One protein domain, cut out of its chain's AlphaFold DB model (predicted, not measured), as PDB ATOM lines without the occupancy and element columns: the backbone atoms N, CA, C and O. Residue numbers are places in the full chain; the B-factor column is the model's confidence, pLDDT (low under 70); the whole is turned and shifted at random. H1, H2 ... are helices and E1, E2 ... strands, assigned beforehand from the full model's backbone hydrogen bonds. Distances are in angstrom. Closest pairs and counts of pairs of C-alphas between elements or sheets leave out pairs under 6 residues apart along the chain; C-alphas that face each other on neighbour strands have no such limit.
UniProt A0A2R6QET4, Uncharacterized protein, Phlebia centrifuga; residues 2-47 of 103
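This is residues 2 to 47 of the 103 residues of an uncharacterized protein of Phlebia centrifuga (UniProt A0A2R6QET4). A small antiparallel sheet, E1 and E2, sits at one end of a helical hairpin, H1 beside H2. The printed part has 46 residues with two named helices and two strands, in chain order E1, H1, H2, E2, class mixed. It is only just loose, close to compact, radius of gyration of the C-alphas 11.4 A, spanning 31 by 27 by 15 A.

E1, residues 8 to 10, and E2, residues 44 to 46, are antiparallel neighbours; N 9 and O 45 are within hydrogen-bond range, 2.8 A. H1, residues 17 to 29, and H2, residues 35 to 42, touch, closest at C-alphas 27 and 35, 5.2 A, at a shallow tilt of 13 degrees, opposite ways. Every O i to N i+4 pair is within range in H1, but 0 of 4 in H2, with 4 of 5 O i to N i+3.

E1 begins at C-alpha 8 (182.397, 160.159, 160.475) and E2 ends at C-alpha 46 (178.267, 161.180, 158.973). H1 is 18.2 A long, H2 13.7 A.

The printed part has no cut and no long link. Residues 2 to 6 have pLDDT under 70.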
ATOM      1  N   ALA A   2     176.067 149.742 159.071       39.41
ATOM      2  CA  ALA A   2     177.394 149.984 158.497       39.41
ATOM      3  C   ALA A   2     178.381 150.239 159.650       39.41
ATOM      4  O   ALA A   2     178.667 151.379 159.981       39.41
ATOM      5  N   GLU A   3     178.819 149.176 160.323       43.00
ATOM      6  CA  GLU A   3     179.584 149.250 161.583       43.00
ATOM      7  C   GLU A   3     181.104 149.390 161.403       43.00
ATOM      8  O   GLU A   3     181.835 149.355 162.385       43.00
ATOM      9  N   ARG A   4     181.624 149.511 160.172       46.19
ATOM     10  CA  ARG A   4     183.085 149.451 159.938       46.19
ATOM     11  C   ARG A   4     183.658 150.434 158.917       46.19
ATOM     12  O   ARG A   4     184.850 150.374 158.646       46.19
ATOM     13  N   ALA A   5     182.859 151.341 158.363       44.75
ATOM     14  CA  ALA A   5     183.396 152.396 157.505       44.75
ATOM     15  C   ALA A   5     183.512 153.678 158.331       44.75
ATOM     16  O   ALA A   5     182.503 154.152 158.851       44.75
ATOM     17  N   GLY A   6     184.734 154.207 158.461       59.53
ATOM     18  CA  GLY A   6     185.078 155.472 159.121       59.53
ATOM     19  C   GLY A   6     184.511 156.693 158.397       59.53
ATOM     20  O   GLY A   6     185.237 157.594 158.003       59.53
ATOM     21  N   SER A   7     183.197 156.703 158.193       72.31
ATOM     22  CA  SER A   7     182.472 157.746 157.483       72.31
ATOM     23  C   SER A   7     181.961 158.824 158.440       72.31
ATOM     24  O   SER A   7     180.884 159.373 158.209       72.31
ATOM     25  N   ILE A   8     182.693 159.091 159.520       88.44
ATOM     26  CA  ILE A   8     182.397 160.159 160.475       88.44
ATOM     27  C   ILE A   8     183.370 161.301 160.201       88.44
ATOM     28  O   ILE A   8     184.566 161.077 160.031       88.44
ATOM     29  N   LEU A   9     182.835 162.511 160.147       90.44
ATOM     30  CA  LEU A   9     183.567 163.754 160.006       90.44
ATOM     31  C   LEU A   9     183.415 164.555 161.298       90.44
ATOM     32  O   LEU A   9     182.296 164.736 161.787       90.44
ATOM     33  N   GLN A  10     184.538 165.037 161.819       94.50
ATOM     34  CA  GLN A  10     184.565 166.075 162.841       94.50
ATOM     35  C   GLN A  10     184.383 167.429 162.160       94.50
ATOM     36  O   GLN A  10     185.117 167.744 161.230       94.50
ATOM     37  N   MET A  11     183.384 168.197 162.591       95.19
ATOM     38  CA  MET A  11     183.096 169.509 161.999       95.19
ATOM     39  C   MET A  11     183.827 170.641 162.714       95.19
ATOM     40  O   MET A  11     184.136 171.652 162.091       95.19
ATOM     41  N   ASN A  12     184.098 170.477 164.009       95.44
ATOM     42  CA  ASN A  12     184.864 171.445 164.773       95.44
ATOM     43  C   ASN A  12     186.354 171.097 164.710       95.44
ATOM     44  O   ASN A  12     186.826 170.280 165.497       95.44
ATOM     45  N   GLU A  13     187.080 171.679 163.760       92.62
ATOM     46  CA  GLU A  13     188.507 171.397 163.533       92.62
ATOM     47  C   GLU A  13     189.438 172.015 164.592       92.62
ATOM     48  O   GLU A  13     190.602 171.631 164.671       92.62
ATOM     49  N   ASP A  14     188.931 172.909 165.451       96.31
ATOM     50  CA  ASP A  14     189.732 173.569 166.493       96.31
ATOM     51  C   ASP A  14     190.066 172.641 167.675       96.31
ATOM     52  O   ASP A  14     190.910 172.961 168.515       96.31
ATOM     53  N   LEU A  15     189.385 171.496 167.774       95.62
ATOM     54  CA  LEU A  15     189.548 170.533 168.859       95.62
ATOM     55  C   LEU A  15     190.349 169.311 168.418       95.62
ATOM     56  O   LEU A  15     190.114 168.727 167.362       95.62
ATOM     57  N   ASP A  16     191.239 168.848 169.290       95.44
ATOM     58  CA  ASP A  16     191.938 167.584 169.087       95.44
ATOM     59  C   ASP A  16     191.003 166.402 169.395       95.44
ATOM     60  O   ASP A  16     190.532 166.229 170.526       95.44
ATOM     61  N   THR A  17     190.735 165.576 168.379       92.50
ATOM     62  CA  THR A  17     189.869 164.397 168.498       92.50
ATOM     63  C   THR A  17     190.362 163.441 169.582       92.50
ATOM     64  O   THR A  17     189.564 162.957 170.380       92.50
ATOM     65  N   THR A  18     191.664 163.152 169.620       94.38
ATOM     66  CA  THR A  18     192.251 162.172 170.538       94.38
ATOM     67  C   THR A  18     192.087 162.633 171.977       94.38
ATOM     68  O   THR A  18     191.602 161.866 172.806       94.38
ATOM     69  N   VAL A  19     192.378 163.905 172.257       96.81
ATOM     70  CA  VAL A  19     192.254 164.471 173.608       96.81
ATOM     71  C   VAL A  19     190.815 164.384 174.123       96.81
ATOM     72  O   VAL A  19     190.585 163.957 175.256       96.81
ATOM     73  N   VAL A  20     189.831 164.763 173.303       96.31
ATOM     74  CA  VAL A  20     188.417 164.737 173.709       96.31
ATOM     75  C   VAL A  20     187.913 163.298 173.882       96.31
ATOM     76  O   VAL A  20     187.188 163.003 174.835       96.31
ATOM     77  N   PHE A  21     188.336 162.368 173.020       94.94
ATOM     78  CA  PHE A  21     187.999 160.951 173.176       94.94
ATOM     79  C   PHE A  21     188.642 160.322 174.418       94.94
ATOM     80  O   PHE A  21     187.991 159.524 175.090       94.94
ATOM     81  N   ASP A  22     189.871 160.698 174.775       97.19
ATOM     82  CA  ASP A  22     190.524 160.220 175.997       97.19
ATOM     83  C   ASP A  22     189.771 160.675 177.258       97.19
ATOM     84  O   ASP A  22     189.575 159.883 178.188       97.19
ATOM     85  N   GLN A  23     189.280 161.920 177.268       96.56
ATOM     86  CA  GLN A  23     188.415 162.445 178.332       96.56
ATOM     87  C   GLN A  23     187.098 161.668 178.420       96.56
ATOM     88  O   GLN A  23     186.705 161.242 179.509       96.56
ATOM     89  N   PHE A  24     186.452 161.423 177.277       96.81
ATOM     90  CA  PHE A  24     185.251 160.593 177.192       96.81
ATOM     91  C   PHE A  24     185.487 159.184 177.757       96.81
ATOM     92  O   PHE A  24     184.727 158.729 178.613       96.81
ATOM     93  N   LEU A  25     186.558 158.501 177.337       96.44
ATOM     94  CA  LEU A  25     186.890 157.152 177.805       96.44
ATOM     95  C   LEU A  25     187.184 157.129 179.309       96.44
ATOM     96  O   LEU A  25     186.824 156.171 179.994       96.44
ATOM     97  N   ALA A  26     187.827 158.167 179.848       97.06
ATOM     98  CA  ALA A  26     188.039 158.301 181.285       97.06
ATOM     99  C   ALA A  26     186.716 158.467 182.051       97.06
ATOM    100  O   ALA A  26     186.484 157.729 183.007       97.06
ATOM    101  N   ALA A  27     185.832 159.365 181.609       96.25
ATOM    102  CA  ALA A  27     184.520 159.573 182.225       96.25
ATOM    103  C   ALA A  27     183.636 158.315 182.144       96.25
ATOM    104  O   ALA A  27     183.035 157.910 183.138       96.25
ATOM    105  N   GLN A  28     183.641 157.626 180.998       96.06
ATOM    106  CA  GLN A  28     182.909 156.375 180.805       96.06
ATOM    107  C   GLN A  28     183.411 155.264 181.741       96.06
ATOM    108  O   GLN A  28     182.601 154.568 182.353       96.06
ATOM    109  N   ARG A  29     184.736 155.108 181.903       96.25
ATOM    110  CA  ARG A  29     185.325 154.147 182.860       96.25
ATOM    111  C   ARG A  29     184.943 154.449 184.307       96.25
ATOM    112  O   ARG A  29     184.821 153.522 185.101       96.25
ATOM    113  N   ASN A  30     184.732 155.722 184.630       95.62
ATOM    114  CA  ASN A  30     184.297 156.166 185.952       95.62
ATOM    115  C   ASN A  30     182.777 156.028 186.166       95.62
ATOM    116  O   ASN A  30     182.288 156.353 187.244       95.62
ATOM    117  N   GLY A  31     182.033 155.535 185.167       95.06
ATOM    118  CA  GLY A  31     180.589 155.327 185.257       95.06
ATOM    119  C   GLY A  31     179.763 156.608 185.146       95.06
ATOM    120  O   GLY A  31     178.615 156.614 185.586       95.06
ATOM    121  N   ASP A  32     180.324 157.681 184.580       95.94
ATOM    122  CA  ASP A  32     179.594 158.931 184.365       95.94
ATOM    123  C   ASP A  32     178.490 158.729 183.300       95.94
ATOM    124  O   ASP A  32     178.809 158.416 182.145       95.94
ATOM    125  N   PRO A  33     177.198 158.891 183.652       94.00
ATOM    126  CA  PRO A  33     176.092 158.724 182.709       94.00
ATOM    127  C   PRO A  33     176.101 159.766 181.583       94.00
ATOM    128  O   PRO A  33     175.594 159.488 180.497       94.00
ATOM    129  N   GLU A  34     176.712 160.930 181.805       95.12
ATOM    130  CA  GLU A  34     176.783 162.024 180.837       95.12
ATOM    131  C   GLU A  34     178.100 162.025 180.048       95.12
ATOM    132  O   GLU A  34     178.319 162.925 179.236       95.12
ATOM    133  N   ALA A  35     178.960 161.009 180.215       95.81
ATOM    134  CA  ALA A  35     180.266 160.927 179.551       95.81
ATOM    135  C   ALA A  35     180.185 161.199 178.040       95.81
ATOM    136  O   ALA A  35     181.037 161.884 177.484       95.81
ATOM    137  N   VAL A  36     179.136 160.710 177.369       94.81
ATOM    138  CA  VAL A  36     178.935 160.884 175.919       94.81
ATOM    139  C   VAL A  36     178.900 162.359 175.503       94.81
ATOM    140  O   VAL A  36     179.381 162.688 174.422       94.81
ATOM    141  N   ARG A  37     178.410 163.260 176.360       96.31
ATOM    142  CA  ARG A  37     178.304 164.699 176.058       96.31
ATOM    143  C   ARG A  37     179.652 165.395 175.939       96.31
ATOM    144  O   ARG A  37     179.734 166.465 175.346       96.31
ATOM    145  N   ILE A  38     180.724 164.770 176.428       96.94
ATOM    146  CA  ILE A  38     182.102 165.220 176.192       96.94
ATOM    147  C   ILE A  38     182.406 165.274 174.686       96.94
ATOM    148  O   ILE A  38     183.214 166.092 174.258       96.94
ATOM    149  N   LEU A  39     181.730 164.458 173.867       96.31
ATOM    150  CA  LEU A  39     181.904 164.431 172.414       96.31
ATOM    151  C   LEU A  39     181.101 165.518 171.674       96.31
ATOM    152  O   LEU A  39     181.404 165.786 170.510       96.31
ATOM    153  N   ASP A  40     180.106 166.157 172.306       96.25
ATOM    154  CA  ASP A  40     179.234 167.156 171.660       96.25
ATOM    155  C   ASP A  40     180.020 168.302 170.983       96.25
ATOM    156  O   ASP A  40     179.699 168.649 169.839       96.25
ATOM    157  N   PRO A  41     181.080 168.871 171.603       96.94
ATOM    158  CA  PRO A  41     181.849 169.964 171.010       96.94
ATOM    159  C   PRO A  41     182.573 169.594 169.711       96.94
ATOM    160  O   PRO A  41     182.869 170.490 168.924       96.94
ATOM    161  N   LEU A  42     182.840 168.304 169.459       96.25
ATOM    162  CA  LEU A  42     183.464 167.840 168.211       96.25
ATOM    163  C   LEU A  42     182.524 167.982 167.005       96.25
ATOM    164  O   LEU A  42     182.977 167.972 165.859       96.25
ATOM    165  N   GLN A  43     181.212 168.100 167.245       95.94
ATOM    166  CA  GLN A  43     180.196 168.203 166.197       95.94
ATOM    167  C   GLN A  43     180.315 167.070 165.160       95.94
ATOM    168  O   GLN A  43     180.340 167.294 163.948       95.94
ATOM    169  N   LEU A  44     180.419 165.829 165.647       93.88
ATOM    170  CA  LEU A  44     180.565 164.647 164.801       93.88
ATOM    171  C   LEU A  44     179.314 164.424 163.944       93.88
ATOM    172  O   LEU A  44     178.188 164.399 164.447       93.88
ATOM    173  N   ARG A  45     179.507 164.178 162.648       92.81
ATOM    174  CA  ARG A  45     178.427 163.764 161.741       92.81
ATOM    175  C   ARG A  45     178.888 162.703 160.759       92.81
ATOM    176  O   ARG A  45     180.075 162.545 160.514       92.81
ATOM    177  N   TYR A  46     177.942 162.029 160.115       91.25
ATOM    178  CA  TYR A  46     178.267 161.180 158.973       91.25
ATOM    179  C   TYR A  46     178.567 162.019 157.722       91.25
ATOM    180  O   TYR A  46     177.916 163.044 157.480       91.25
ATOM    181  N   PHE A  47     179.496 161.551 156.886       92.69
ATOM    182  CA  PHE A  47     179.568 162.003 155.496       92.69
ATOM    183  C   PHE A  47     178.260 161.663 154.789       92.69
ATOM    184  O   PHE A  47     177.778 160.539 154.872       92.69
TER     185      PHE A  47